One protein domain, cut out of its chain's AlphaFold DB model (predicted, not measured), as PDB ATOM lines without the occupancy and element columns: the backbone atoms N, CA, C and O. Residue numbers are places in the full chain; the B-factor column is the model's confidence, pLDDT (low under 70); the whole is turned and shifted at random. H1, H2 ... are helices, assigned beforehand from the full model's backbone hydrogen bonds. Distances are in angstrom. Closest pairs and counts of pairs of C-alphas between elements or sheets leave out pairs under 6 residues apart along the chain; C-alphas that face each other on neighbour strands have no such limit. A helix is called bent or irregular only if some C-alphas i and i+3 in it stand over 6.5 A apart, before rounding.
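AT A GLANCE: This is residues 35 to 137 of the 636 residues of the protein "C4-dicarboxylate ABC transporter permease" of Alphaproteobacteria bacterium (UniProt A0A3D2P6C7). Two long helices, H3 and H5, lie side by side and run opposite ways, and H2 slants away from one end of that pair to make an open V. The short H1 folds back along the far part of H2, while the small H4 sits at the other end of the H3 and H5 pair, before H5 begins. The printed part has 103 residues with five named helices in the order H1, H2, H3, H4, H5 and no named strand; the class is all helix. The whole is only just loose, close to compact, with a radius of gyration of the C-alphas of 15.8 A, and its outline is only just flat, spanning 51 by 32 by 18 A.

IN THESE COORDINATES: H1 covers residues 35 to 43 and is 12.1 A long from first to last C-alpha, beginning at C-alpha 35 at (76.217, -21.179, 366.498). H2, residues 49 to 67, measures 26.9 A, and H3, residues 76 to 94, measures 26.7 A. H4, residues 99 to 105, is 10.2 A long and irregular: C-alphas 100 and 103 are 8.1 A apart. H5, residues 108 to 134, is the longest at 38.2 A, from C-alpha 108 at (81.758, -31.077, 333.498) to C-alpha 134 at (97.924, -35.824, 367.729).

HOW THE PARTS SIT: H1 and H2 form a helical hairpin at a shallow tilt of 12 degrees; H2 touches H1 with residues 49 to 56 alone, the closest C-alphas being those of Val 38 and Ala 52, 5.0 A apart. H1 is apart from H3, H4 and H5. H2 and H3 are also a hairpin, opposite ways at a steep tilt of 38 degrees; residues 62 to 66 of H2 touch residues 76 to 81 of H3, closest at the C-alphas of Ile 62 and Ala 78, 5.8 A. H2 and H5 run the same way at a steep tilt of 62 degrees and touch through residues 58 to 66 and 124 to 132, closest at the C-alphas of Gly 65 and Ser 128, 4.3 A. H3 and H5 touch with 29 pairs of C-alphas within 8 A, opposite ways at a shallow tilt of 26 degrees, closest at the C-alphas of Pro 77 and Ala 124, 4.7 A. H4 is apart from H2 and H3. H4 and H5, a hairpin, only just touch, with 3 pairs of C-alphas within 8 A; the closest are those of Val 102 and Glu 108, 5.7 A. Helix packing is part aligned, part crossed: 3 of 5 touching pairs are at a shallow tilt. Each O i to N i+4 pair is within hydrogen-bond range in H1, H3 and H5; H2 has 14 of 15, and H4 has 1 of 3, beside 1 of 4 O i to N i+3 pairs.

THE WHOLE: The two C-alphas farthest apart are those of Ala 104 and Asp 136, 51.1 A. The printed part has no cut and no long link; the link from H2 to H3, 8 residues, is short, and the other three are tight. The mean pLDDT of the printed part is 85.6, with residue 45 and residues 101 to 106 under 70.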
ATOM      1  N   ILE A  35      77.577 -21.131 365.930       89.06
ATOM      2  CA  ILE A  35      76.217 -21.179 366.498       89.06
ATOM      3  C   ILE A  35      75.195 -20.612 365.508       89.06
ATOM      4  O   ILE A  35      74.156 -21.228 365.279       89.06
ATOM      5  N   PHE A  36      75.491 -19.467 364.888       89.88
ATOM      6  CA  PHE A  36      74.602 -18.864 363.895       89.88
ATOM      7  C   PHE A  36      74.444 -19.725 362.647       89.88
ATOM      8  O   PHE A  36      73.340 -19.821 362.119       89.88
ATOM      9  N   VAL A  37      75.515 -20.373 362.188       89.50
ATOM     10  CA  VAL A  37      75.463 -21.274 361.033       89.50
ATOM     11  C   VAL A  37      74.590 -22.498 361.336       89.50
ATOM     12  O   VAL A  37      73.730 -22.852 360.531       89.50
ATOM     13  N   VAL A  38      74.730 -23.094 362.521       89.44
ATOM     14  CA  VAL A  38      73.917 -24.246 362.944       89.44
ATOM     15  C   VAL A  38      72.452 -23.843 363.151       89.44
ATOM     16  O   VAL A  38      71.568 -24.414 362.516       89.44
ATOM     17  N   LEU A  39      72.171 -22.826 363.971       82.38
ATOM     18  CA  LEU A  39      70.801 -22.389 364.270       82.38
ATOM     19  C   LEU A  39      70.099 -21.800 363.038       82.38
ATOM     20  O   LEU A  39      68.921 -22.067 362.800       82.38
ATOM     21  N   GLY A  40      70.831 -21.036 362.226       81.62
ATOM     22  CA  GLY A  40      70.338 -20.472 360.974       81.62
ATOM     23  C   GLY A  40      69.927 -21.552 359.976       81.62
ATOM     24  O   GLY A  40      68.876 -21.423 359.353       81.62
ATOM     25  N   SER A  41      70.683 -22.656 359.893       81.44
ATOM     26  CA  SER A  41      70.340 -23.786 359.018       81.44
ATOM     27  C   SER A  41      69.038 -24.496 359.420       81.44
ATOM     28  O   SER A  41      68.314 -24.961 358.541       81.44
ATOM     29  N   ILE A  42      68.690 -24.494 360.715       78.44
ATOM     30  CA  ILE A  42      67.429 -25.048 361.236       78.44
ATOM     31  C   ILE A  42      66.263 -24.088 360.965       78.44
ATOM     32  O   ILE A  42      65.231 -24.496 360.440       78.44
ATOM     33  N   ILE A  43      66.424 -22.798 361.281       72.31
ATOM     34  CA  ILE A  43      65.355 -21.789 361.149       72.31
ATOM     35  C   ILE A  43      64.980 -21.536 359.684       72.31
ATOM     36  O   ILE A  43      63.809 -21.333 359.369       72.31
ATOM     37  N   MET A  44      65.964 -21.549 358.783       70.31
ATOM     38  CA  MET A  44      65.732 -21.385 357.346       70.31
ATOM     39  C   MET A  44      65.243 -22.675 356.669       70.31
ATOM     40  O   MET A  44      64.974 -22.656 355.471       70.31
ATOM     41  N   GLY A  45      65.141 -23.791 357.407       69.94
ATOM     42  CA  GLY A  45      64.745 -25.092 356.862       69.94
ATOM     43  C   GLY A  45      65.771 -25.714 355.905       69.94
ATOM     44  O   GLY A  45      65.410 -26.593 355.129       69.94
ATOM     45  N   VAL A  46      67.033 -25.260 355.941       75.88
ATOM     46  CA  VAL A  46      68.132 -25.725 355.068       75.88
ATOM     47  C   VAL A  46      68.663 -27.088 355.517       75.88
ATOM     48  O   VAL A  46      69.036 -27.912 354.686       75.88
ATOM     49  N   ALA A  47      68.703 -27.327 356.828       78.00
ATOM     50  CA  ALA A  47      69.185 -28.564 357.423       78.00
ATOM     51  C   ALA A  47      68.237 -29.029 358.533       78.00
ATOM     52  O   ALA A  47      67.741 -28.230 359.329       78.00
ATOM     53  N   THR A  48      68.016 -30.340 358.625       83.88
ATOM     54  CA  THR A  48      67.334 -30.925 359.792       83.88
ATOM     55  C   THR A  48      68.228 -30.842 361.030       83.88
ATOM     56  O   THR A  48      69.440 -30.670 360.915       83.88
ATOM     57  N   VAL A  49      67.662 -31.014 362.229       81.06
ATOM     58  CA  VAL A  49      68.409 -30.909 363.501       81.06
ATOM     59  C   VAL A  49      69.670 -31.794 363.513       81.06
ATOM     60  O   VAL A  49      70.733 -31.346 363.941       81.06
ATOM     61  N   ASN A  50      69.594 -33.007 362.955       84.12
ATOM     62  CA  ASN A  50      70.736 -33.922 362.861       84.12
ATOM     63  C   ASN A  50      71.822 -33.413 361.896       84.12
ATOM     64  O   ASN A  50      73.013 -33.488 362.200       84.12
ATOM     65  N   GLN A  51      71.422 -32.871 360.742       87.50
ATOM     66  CA  GLN A  51      72.346 -32.311 359.748       87.50
ATOM     67  C   GLN A  51      73.011 -31.029 360.266       87.50
ATOM     68  O   GLN A  51      74.222 -30.864 360.129       87.50
ATOM     69  N   ALA A  52      72.245 -30.163 360.930       86.69
ATOM     70  CA  ALA A  52      72.758 -28.971 361.595       86.69
ATOM     71  C   ALA A  52      73.788 -29.334 362.687       86.69
ATOM     72  O   ALA A  52      74.830 -28.689 362.799       86.69
ATOM     73  N   GLY A  53      73.560 -30.422 363.434       87.31
ATOM     74  CA  GLY A  53      74.520 -30.953 364.407       87.31
ATOM     75  C   GLY A  53      75.866 -31.365 363.791       87.31
ATOM     76  O   GLY A  53      76.920 -31.039 364.341       87.31
ATOM     77  N   ALA A  54      75.854 -32.007 362.618       90.06
ATOM     78  CA  ALA A  54      77.079 -32.378 361.901       90.06
ATOM     79  C   ALA A  54      77.898 -31.146 361.466       90.06
ATOM     80  O   ALA A  54      79.123 -31.140 361.603       90.06
ATOM     81  N   ILE A  55      77.227 -30.077 361.019       91.44
ATOM     82  CA  ILE A  55      77.866 -28.789 360.693       91.44
ATOM     83  C   ILE A  55      78.584 -28.220 361.929       91.44
ATOM     84  O   ILE A  55      79.732 -27.777 361.837       91.44
ATOM     85  N   GLY A  56      77.944 -28.302 363.101       92.19
ATOM     86  CA  GLY A  56      78.530 -27.920 364.386       92.19
ATOM     87  C   GLY A  56      79.808 -28.699 364.720       92.19
ATOM     88  O   GLY A  56      80.839 -28.098 365.028       92.19
ATOM     89  N   ALA A  57      79.773 -30.030 364.611       91.19
ATOM     90  CA  ALA A  57      80.915 -30.894 364.923       91.19
ATOM     91  C   ALA A  57      82.129 -30.630 364.011       91.19
ATOM     92  O   ALA A  57      83.268 -30.524 364.479       91.19
ATOM     93  N   VAL A  58      81.886 -30.467 362.708       93.19
ATOM     94  CA  VAL A  58      82.932 -30.144 361.730       93.19
ATOM     95  C   VAL A  58      83.555 -28.774 362.021       93.19
ATOM     96  O   VAL A  58      84.781 -28.652 362.078       93.19
ATOM     97  N   GLY A  59      82.735 -27.752 362.280       92.19
ATOM     98  CA  GLY A  59      83.229 -26.416 362.615       92.19
ATOM     99  C   GLY A  59      84.018 -26.371 363.928       92.19
ATOM    100  O   GLY A  59      85.064 -25.724 363.993       92.19
ATOM    101  N   ALA A  60      83.580 -27.104 364.956       92.06
ATOM    102  CA  ALA A  60      84.301 -27.218 366.225       92.06
ATOM    103  C   ALA A  60      85.675 -27.883 366.051       92.06
ATOM    104  O   ALA A  60      86.666 -27.406 366.606       92.06
ATOM    105  N   THR A  61      85.753 -28.929 365.223       91.81
ATOM    106  CA  THR A  61      87.005 -29.637 364.908       91.81
ATOM    107  C   THR A  61      87.999 -28.715 364.202       91.81
ATOM    108  O   THR A  61      89.169 -28.649 364.579       91.81
ATOM    109  N   ILE A  62      87.531 -27.931 363.222       92.31
ATOM    110  CA  ILE A  62      88.356 -26.920 362.546       92.31
ATOM    111  C   ILE A  62      88.865 -25.870 363.543       92.31
ATOM    112  O   ILE A  62      90.042 -25.509 363.497       92.31
ATOM    113  N   MET A  63      88.010 -25.411 364.464       90.56
ATOM    114  CA  MET A  63      88.401 -24.431 365.479       90.56
ATOM    115  C   MET A  63      89.449 -24.947 366.458       90.56
ATOM    116  O   MET A  63      90.428 -24.256 366.749       90.56
ATOM    117  N   ALA A  64      89.273 -26.173 366.943       89.38
ATOM    118  CA  ALA A  64      90.238 -26.816 367.821       89.38
ATOM    119  C   ALA A  64      91.594 -27.008 367.114       89.38
ATOM    120  O   ALA A  64      92.637 -26.716 367.696       89.38
ATOM    121  N   GLY A  65      91.589 -27.384 365.830       88.56
ATOM    122  CA  GLY A  65      92.805 -27.620 365.043       88.56
ATOM    123  C   GLY A  65      93.735 -26.409 364.884       88.56
ATOM    124  O   GLY A  65      94.945 -26.596 364.723       88.56
ATOM    125  N   TYR A  66      93.215 -25.176 364.945       87.81
ATOM    126  CA  TYR A  66      94.052 -23.969 364.989       87.81
ATOM    127  C   TYR A  66      94.250 -23.422 366.409       87.81
ATOM    128  O   TYR A  66      95.229 -22.735 366.650       87.81
ATOM    129  N   ARG A  67      93.373 -23.695 367.380       85.56
ATOM    130  CA  ARG A  67      93.612 -23.242 368.764       85.56
ATOM    131  C   ARG A  67      94.701 -24.035 369.479       85.56
ATOM    132  O   ARG A  67      95.407 -23.460 370.292       85.56
ATOM    133  N   LEU A  68      94.831 -25.324 369.169       84.62
ATOM    134  CA  LEU A  68      95.801 -26.219 369.808       84.62
ATOM    135  C   LEU A  68      97.215 -26.108 369.220       84.62
ATOM    136  O   LEU A  68      98.169 -26.588 369.817       84.62
ATOM    137  N   TYR A  69      97.366 -25.522 368.030       84.75
ATOM    138  CA  TYR A  69      98.654 -25.464 367.343       84.75
ATOM    139  C   TYR A  69      99.290 -24.076 367.457       84.75
ATOM    140  O   TYR A  69      98.895 -23.143 366.752       84.75
ATOM    141  N   GLU A  70     100.322 -23.950 368.289       76.31
ATOM    142  CA  GLU A  70     101.137 -22.738 368.415       76.31
ATOM    143  C   GLU A  70     102.321 -22.787 367.426       76.31
ATOM    144  O   GLU A  70     103.302 -23.495 367.639       76.31
ATOM    145  N   GLY A  71     102.236 -22.071 366.292       79.56
ATOM    146  CA  GLY A  71     103.323 -22.050 365.305       79.56
ATOM    147  C   GLY A  71     103.013 -21.338 363.981       79.56
ATOM    148  O   GLY A  71     101.931 -20.803 363.750       79.56
ATOM    149  N   LYS A  72     103.972 -21.335 363.046       70.19
ATOM    150  CA  LYS A  72     103.744 -20.815 361.684       70.19
ATOM    151  C   LYS A  72     102.846 -21.794 360.916       70.19
ATOM    152  O   LYS A  72     103.267 -22.896 360.585       70.19
ATOM    153  N   GLY A  73     101.609 -21.400 360.616       78.06
ATOM    154  CA  GLY A  73     100.641 -22.249 359.900       78.06
ATOM    155  C   GLY A  73      99.459 -22.734 360.741       78.06
ATOM    156  O   GLY A  73      98.733 -23.642 360.321       78.06
ATOM    157  N   THR A  74      99.242 -22.110 361.896       83.56
ATOM    158  CA  THR A  74      98.088 -22.307 362.774       83.56
ATOM    159  C   THR A  74      96.753 -22.269 362.030       83.56
ATOM    160  O   THR A  74      96.039 -23.267 362.029       83.56
ATOM    161  N   TYR A  75      96.460 -21.199 361.288       87.62
ATOM    162  CA  TYR A  75      95.156 -21.002 360.637       87.62
ATOM    163  C   TYR A  75      94.992 -21.678 359.266       87.62
ATOM    164  O   TYR A  75      93.918 -21.595 358.679       87.62
ATOM    165  N   ARG A  76      96.019 -22.359 358.737       89.44
ATOM    166  CA  ARG A  76      96.000 -22.949 357.382       89.44
ATOM    167  C   ARG A  76      94.804 -23.874 357.106       89.44
ATOM    168  O   ARG A  76      94.131 -23.630 356.109       89.44
ATOM    169  N   PRO A  77      94.485 -24.877 357.949       89.88
ATOM    170  CA  PRO A  77      93.334 -25.734 357.678       89.88
ATOM    171  C   PRO A  77      92.002 -24.976 357.811       89.88
ATOM    172  O   PRO A  77      91.075 -25.238 357.058       89.88
ATOM    173  N   ALA A  78      91.905 -23.975 358.690       90.31
ATOM    174  CA  ALA A  78      90.699 -23.153 358.802       90.31
ATOM    175  C   ALA A  78      90.478 -22.257 357.575       90.31
ATOM    176  O   ALA A  78      89.361 -22.168 357.075       90.31
ATOM    177  N   ILE A  79      91.544 -21.637 357.057       92.25
ATOM    178  CA  ILE A  79      91.496 -20.841 355.824       92.25
ATOM    179  C   ILE A  79      91.128 -21.740 354.642       92.25
ATOM    180  O   ILE A  79      90.256 -21.378 353.861       92.25
ATOM    181  N   LEU A  80      91.728 -22.929 354.544       93.00
ATOM    182  CA  LEU A  80      91.416 -23.886 353.484       93.00
ATOM    183  C   LEU A  80      89.949 -24.329 353.530       93.00
ATOM    184  O   LEU A  80      89.287 -24.341 352.495       93.00
ATOM    185  N   ALA A  81      89.417 -24.628 354.718       93.12
ATOM    186  CA  ALA A  81      88.009 -24.976 354.888       93.12
ATOM    187  C   ALA A  81      87.079 -23.815 354.498       93.12
ATOM    188  O   ALA A  81      86.113 -24.029 353.771       93.12
ATOM    189  N   LEU A  82      87.384 -22.586 354.931       92.12
ATOM    190  CA  LEU A  82      86.596 -21.396 354.592       92.12
ATOM    191  C   LEU A  82      86.600 -21.111 353.089       92.12
ATOM    192  O   LEU A  82      85.540 -20.865 352.519       92.12
ATOM    193  N   VAL A  83      87.765 -21.183 352.442       94.44
ATOM    194  CA  VAL A  83      87.900 -21.001 350.990       94.44
ATOM    195  C   VAL A  83      87.133 -22.086 350.240       94.44
ATOM    196  O   VAL A  83      86.446 -21.784 349.270       94.44
ATOM    197  N   SER A  84      87.184 -23.327 350.720       94.00
ATOM    198  CA  SER A  84      86.472 -24.447 350.104       94.00
ATOM    199  C   SER A  84      84.950 -24.315 350.234       94.00
ATOM    200  O   SER A  84      84.238 -24.495 349.251       94.00
ATOM    201  N   VAL A  85      84.433 -23.926 351.407       92.44
ATOM    202  CA  VAL A  85      82.996 -23.653 351.609       92.44
ATOM    203  C   VAL A  85      82.541 -22.458 350.776       92.44
ATOM    204  O   VAL A  85      81.498 -22.527 350.128       92.44
ATOM    205  N   ALA A  86      83.329 -21.379 350.746       93.69
ATOM    206  CA  ALA A  86      83.038 -20.220 349.911       93.69
ATOM    207  C   ALA A  86      82.993 -20.606 348.427       93.69
ATOM    208  O   ALA A  86      82.058 -20.218 347.731       93.69
ATOM    209  N   ALA A  87      83.940 -21.423 347.959       92.69
ATOM    210  CA  ALA A  87      83.944 -21.943 346.598       92.69
ATOM    211  C   ALA A  87      82.685 -22.777 346.306       92.69
ATOM    212  O   ALA A  87      82.028 -22.523 345.305       92.69
ATOM    213  N   ILE A  88      82.282 -23.696 347.191       91.12
ATOM    214  CA  ILE A  88      81.062 -24.505 347.010       91.12
ATOM    215  C   ILE A  88      79.807 -23.622 346.926       91.12
ATOM    216  O   ILE A  88      79.005 -23.804 346.012       91.12
ATOM    217  N   ILE A  89      79.655 -22.641 347.824       89.38
ATOM    218  CA  ILE A  89      78.513 -21.708 347.821       89.38
ATOM    219  C   ILE A  89      78.489 -20.885 346.527       89.38
ATOM    220  O   ILE A  89      77.438 -20.737 345.909       89.38
ATOM    221  N   ILE A  90      79.644 -20.373 346.093       91.38
ATOM    222  CA  ILE A  90      79.763 -19.588 344.857       91.38
ATOM    223  C   ILE A  90      79.420 -20.447 343.636       91.38
ATOM    224  O   ILE A  90      78.727 -19.976 342.738       91.38
ATOM    225  N   LEU A  91      79.863 -21.703 343.593       89.50
ATOM    226  CA  LEU A  91      79.566 -22.607 342.479       89.50
ATOM    227  C   LEU A  91      78.082 -22.976 342.434       89.50
ATOM    228  O   LEU A  91      77.506 -22.950 341.353       89.50
ATOM    229  N   GLN A  92      77.455 -23.233 343.589       84.25
ATOM    230  CA  GLN A  92      76.017 -23.516 343.694       84.25
ATOM    231  C   GLN A  92      75.136 -22.315 343.337       84.25
ATOM    232  O   GLN A  92      74.051 -22.492 342.795       84.25
ATOM    233  N   ALA A  93      75.580 -21.095 343.642       83.56
ATOM    234  CA  ALA A  93      74.829 -19.884 343.322       83.56
ATOM    235  C   ALA A  93      74.909 -19.500 341.834       83.56
ATOM    236  O   ALA A  93      74.045 -18.775 341.346       83.56
ATOM    237  N   VAL A  94      75.959 -19.940 341.127       83.62
ATOM    238  CA  VAL A  94      76.253 -19.517 339.746       83.62
ATOM    239  C   VAL A  94      75.937 -20.606 338.714       83.62
ATOM    240  O   VAL A  94      75.607 -20.267 337.579       83.62
ATOM    241  N   TYR A  95      76.015 -21.888 339.076       83.31
ATOM    242  CA  TYR A  95      75.844 -23.011 338.151       83.31
ATOM    243  C   TYR A  95      74.903 -24.079 338.726       83.31
ATOM    244  O   TYR A  95      74.944 -24.378 339.917       83.31
ATOM    245  N   ASP A  96      74.090 -24.705 337.869       75.62
ATOM    246  CA  ASP A  96      73.311 -25.890 338.245       75.62
ATOM    247  C   ASP A  96      74.246 -27.110 338.313       75.62
ATOM    248  O   ASP A  96      74.704 -27.633 337.291       75.62
ATOM    249  N   LEU A  97      74.582 -27.525 339.539       74.62
ATOM    250  CA  LEU A  97      75.536 -28.602 339.839       74.62
ATOM    251  C   LEU A  97      74.904 -30.009 339.783       74.62
ATOM    252  O   LEU A  97      75.416 -30.951 340.394       74.62
ATOM    253  N   ASN A  98      73.787 -30.182 339.072       77.75
ATOM    254  CA  ASN A  98      73.109 -31.469 338.963       77.75
ATOM    255  C   ASN A  98      73.917 -32.500 338.146       77.75
ATOM    256  O   ASN A  98      73.947 -32.473 336.912       77.75
ATOM    257  N   ILE A  99      74.499 -33.471 338.867       72.50
ATOM    258  CA  ILE A  99      75.355 -34.564 338.363       72.50
ATOM    259  C   ILE A  99      74.686 -35.383 337.241       72.50
ATOM    260  O   ILE A  99      75.368 -35.890 336.354       72.50
ATOM    261  N   ARG A 100      73.349 -35.491 337.224       70.31
ATOM    262  CA  ARG A 100      72.619 -36.281 336.212       70.31
ATOM    263  C   ARG A 100      72.503 -35.587 334.854       70.31
ATOM    264  O   ARG A 100      72.221 -36.253 333.866       70.31
ATOM    265  N   THR A 101      72.715 -34.274 334.800       64.00
ATOM    266  CA  THR A 101      72.548 -33.442 333.591       64.00
ATOM    267  C   THR A 101      73.869 -32.866 333.065       64.00
ATOM    268  O   THR A 101      73.877 -32.000 332.194       64.00
ATOM    269  N   VAL A 102      75.005 -33.348 333.582       65.00
ATOM    270  CA  VAL A 102      76.340 -32.756 333.366       65.00
ATOM    271  C   VAL A 102      76.788 -32.769 331.907       65.00
ATOM    272  O   VAL A 102      77.331 -31.769 331.440       65.00
ATOM    273  N   THR A 103      76.511 -33.847 331.169       61.31
ATOM    274  CA  THR A 103      76.875 -33.970 329.747       61.31
ATOM    275  C   THR A 103      75.995 -33.125 328.824       61.31
ATOM    276  O   THR A 103      76.439 -32.759 327.742       61.31
ATOM    277  N   ALA A 104      74.775 -32.771 329.248       60.09
ATOM    278  CA  ALA A 104      73.851 -31.944 328.467       60.09
ATOM    279  C   ALA A 104      74.126 -30.435 328.616       60.09
ATOM    280  O   ALA A 104      73.926 -29.683 327.667       60.09
ATOM    281  N   ASN A 105      74.614 -30.002 329.787       63.84
ATOM    282  CA  ASN A 105      74.817 -28.586 330.119       63.84
ATOM    283  C   ASN A 105      76.271 -28.100 329.952       63.84
ATOM    284  O   ASN A 105      76.544 -26.928 330.192       63.84
ATOM    285  N   GLY A 106      77.220 -28.976 329.596       67.81
ATOM    286  CA  GLY A 106      78.640 -28.615 329.446       67.81
ATOM    287  C   GLY A 106      79.349 -28.235 330.758       67.81
ATOM    288  O   GLY A 106      80.449 -27.688 330.734       67.81
ATOM    289  N   ASN A 107      78.747 -28.540 331.915       79.06
ATOM    290  CA  ASN A 107      79.237 -28.149 333.246       79.06
ATOM    291  C   ASN A 107      80.244 -29.146 333.852       79.06
ATOM    292  O   ASN A 107      80.493 -29.111 335.056       79.06
ATOM    293  N   GLU A 108      80.829 -30.031 333.044       81.25
ATOM    294  CA  GLU A 108      81.758 -31.077 333.498       81.25
ATOM    295  C   GLU A 108      82.941 -30.495 334.286       81.25
ATOM    296  O   GLU A 108      83.255 -30.959 335.382       81.25
ATOM    297  N   PHE A 109      83.512 -29.391 333.798       83.06
ATOM    298  CA  PHE A 109      84.604 -28.686 334.468       83.06
ATOM    299  C   PHE A 109      84.182 -28.060 335.809       83.06
ATOM    300  O   PHE A 109      84.905 -28.143 336.801       83.06
ATOM    301  N   VAL A 110      82.989 -27.466 335.870       84.38
ATOM    302  CA  VAL A 110      82.472 -26.790 337.072       84.38
ATOM    303  C   VAL A 110      82.110 -27.805 338.155       84.38
ATOM    304  O   VAL A 110      82.408 -27.592 339.330       84.38
ATOM    305  N   VAL A 111      81.516 -28.933 337.760       86.12
ATOM    306  CA  VAL A 111      81.262 -30.054 338.667       86.12
ATOM    307  C   VAL A 111      82.583 -30.639 339.167       86.12
ATOM    308  O   VAL A 111      82.708 -30.882 340.366       86.12
ATOM    309  N   GLY A 112      83.602 -30.760 338.309       87.38
ATOM    310  CA  GLY A 112      84.964 -31.118 338.719       87.38
ATOM    311  C   GLY A 112      85.556 -30.157 339.761       87.38
ATOM    312  O   GLY A 112      86.118 -30.595 340.763       87.38
ATOM    313  N   LEU A 113      85.359 -28.848 339.589       89.12
ATOM    314  CA  LEU A 113      85.841 -27.825 340.520       89.12
ATOM    315  C   LEU A 113      85.070 -27.826 341.853       89.12
ATOM    316  O   LEU A 113      85.661 -27.620 342.913       89.12
ATOM    317  N   ALA A 114      83.771 -28.135 341.830       89.00
ATOM    318  CA  ALA A 114      82.965 -28.325 343.036       89.00
ATOM    319  C   ALA A 114      83.361 -29.599 343.805       89.00
ATOM    320  O   ALA A 114      83.413 -29.589 345.040       89.00
ATOM    321  N   LEU A 115      83.695 -30.680 343.091       90.88
ATOM    322  CA  LEU A 115      84.251 -31.902 343.678       90.88
ATOM    323  C   LEU A 115      85.624 -31.641 344.304       90.88
ATOM    324  O   LEU A 115      85.871 -32.081 345.426       90.88
ATOM    325  N   LEU A 116      86.481 -30.869 343.635       93.50
ATOM    326  CA  LEU A 116      87.783 -30.465 344.162       93.50
ATOM    327  C   LEU A 116      87.644 -29.580 345.407       93.50
ATOM    328  O   LEU A 116      88.298 -29.841 346.412       93.50
ATOM    329  N   ALA A 117      86.748 -28.592 345.397       93.81
ATOM    330  CA  ALA A 117      86.463 -27.778 346.579       93.81
ATOM    331  C   ALA A 117      85.924 -28.632 347.741       93.81
ATOM    332  O   ALA A 117      86.351 -28.472 348.883       93.81
ATOM    333  N   SER A 118      85.055 -29.605 347.460       94.38
ATOM    334  CA  SER A 118      84.560 -30.553 348.469       94.38
ATOM    335  C   SER A 118      85.679 -31.442 349.021       94.38
ATOM    336  O   SER A 118      85.756 -31.658 350.229       94.38
ATOM    337  N   ALA A 119      86.596 -31.905 348.168       95.44
ATOM    338  CA  ALA A 119      87.763 -32.681 348.578       95.44
ATOM    339  C   ALA A 119      88.741 -31.852 349.426       95.44
ATOM    340  O   ALA A 119      89.216 -32.334 350.453       95.44
ATOM    341  N   LEU A 120      88.997 -30.591 349.059       94.50
ATOM    342  CA  LEU A 120      89.823 -29.662 349.840       94.50
ATOM    343  C   LEU A 120      89.187 -29.323 351.191       94.50
ATOM    344  O   LEU A 120      89.897 -29.235 352.194       94.50
ATOM    345  N   PHE A 121      87.859 -29.201 351.248       95.81
ATOM    346  CA  PHE A 121      87.135 -29.052 352.505       95.81
ATOM    347  C   PHE A 121      87.320 -30.285 353.398       95.81
ATOM    348  O   PHE A 121      87.711 -30.149 354.556       95.81
ATOM    349  N   LEU A 122      87.108 -31.491 352.861       95.88
ATOM    350  CA  LEU A 122      87.317 -32.737 353.604       95.88
ATOM    351  C   LEU A 122      88.768 -32.890 354.065       95.88
ATOM    352  O   LEU A 122      89.009 -33.285 355.204       95.88
ATOM    353  N   PHE A 123      89.733 -32.516 353.226       95.44
ATOM    354  CA  PHE A 123      91.148 -32.511 353.583       95.44
ATOM    355  C   PHE A 123      91.448 -31.516 354.708       95.44
ATOM    356  O   PHE A 123      92.161 -31.848 355.651       95.44
ATOM    357  N   ALA A 124      90.865 -30.318 354.670       94.44
ATOM    358  CA  ALA A 124      90.995 -29.330 355.733       94.44
ATOM    359  C   ALA A 124      90.418 -29.831 357.069       94.44
ATOM    360  O   ALA A 124      91.039 -29.655 358.120       94.44
ATOM    361  N   VAL A 125      89.256 -30.492 357.029       94.88
ATOM    362  CA  VAL A 125      88.630 -31.120 358.201       94.88
ATOM    363  C   VAL A 125      89.492 -32.263 358.727       94.88
ATOM    364  O   VAL A 125      89.747 -32.316 359.927       94.88
ATOM    365  N   ALA A 126      89.997 -33.130 357.847       94.75
ATOM    366  CA  ALA A 126      90.875 -34.237 358.210       94.75
ATOM    367  C   ALA A 126      92.204 -33.746 358.796       94.75
ATOM    368  O   ALA A 126      92.670 -34.293 359.792       94.75
ATOM    369  N   TRP A 127      92.790 -32.679 358.248       93.12
ATOM    370  CA  TRP A 127      93.995 -32.053 358.795       93.12
ATOM    371  C   TRP A 127      93.720 -31.485 360.191       93.12
ATOM    372  O   TRP A 127      94.456 -31.778 361.137       93.12
ATOM    373  N   SER A 128      92.643 -30.718 360.366       92.88
ATOM    374  CA  SER A 128      92.253 -30.223 361.690       92.88
ATOM    375  C   SER A 128      91.992 -31.366 362.673       92.88
ATOM    376  O   SER A 128      92.524 -31.336 363.779       92.88
ATOM    377  N   GLY A 129      91.281 -32.413 362.247       91.81
ATOM    378  CA  GLY A 129      91.034 -33.626 363.028       91.81
ATOM    379  C   GLY A 129      92.328 -34.329 363.441       91.81
ATOM    380  O   GLY A 129      92.529 -34.630 364.616       91.81
ATOM    381  N   TRP A 130      93.266 -34.494 362.507       91.44
ATOM    382  CA  TRP A 130      94.585 -35.070 362.771       91.44
ATOM    383  C   TRP A 130      95.372 -34.253 363.796       91.44
ATOM    384  O   TRP A 130      95.969 -34.820 364.709       91.44
ATOM    385  N   ARG A 131      95.360 -32.916 363.690       90.31
ATOM    386  CA  ARG A 131      95.989 -32.039 364.693       90.31
ATOM    387  C   ARG A 131      95.344 -32.218 366.060       90.31
ATOM    388  O   ARG A 131      96.066 -32.387 367.032       90.31
ATOM    389  N   THR A 132      94.015 -32.241 366.131       88.69
ATOM    390  CA  THR A 132      93.296 -32.436 367.401       88.69
ATOM    391  C   THR A 132      93.508 -33.825 368.003       88.69
ATOM    392  O   THR A 132      93.427 -33.976 369.214       88.69
ATOM    393  N   LEU A 133      93.790 -34.838 367.180       89.69
ATOM    394  CA  LEU A 133      94.093 -36.194 367.632       89.69
ATOM    395  C   LEU A 133      95.543 -36.328 368.106       89.69
ATOM    396  O   LEU A 133      95.805 -36.999 369.092       89.69
ATOM    397  N   LYS A 134      96.495 -35.696 367.414       87.19
ATOM    398  CA  LYS A 134      97.924 -35.824 367.729       87.19
ATOM    399  C   LYS A 134      98.380 -34.895 368.857       87.19
ATOM    400  O   LYS A 134      99.314 -35.243 369.572       87.19
ATOM    401  N   ILE A 135      97.772 -33.716 368.991       84.19
ATOM    402  CA  ILE A 135      98.128 -32.728 370.016       84.19
ATOM    403  C   ILE A 135      97.333 -33.038 371.287       84.19
ATOM    404  O   ILE A 135      96.101 -32.961 371.298       84.19
ATOM    405  N   ASP A 136      98.061 -33.439 372.330       79.50
ATOM    406  CA  ASP A 136      97.555 -33.755 373.672       79.50
ATOM    407  C   ASP A 136      96.415 -34.794 373.711       79.50
ATOM    408  O   ASP A 136      95.636 -34.833 374.659       79.50
ATOM    409  N   ASP A 137      96.302 -35.629 372.666       84.38
ATOM    410  CA  ASP A 137      95.234 -36.630 372.477       84.38
ATOM    411  C   ASP A 137      93.818 -36.037 372.646       84.38
ATOM    412  O   ASP A 137      92.864 -36.710 373.051       84.38
TER     413      ASP A 137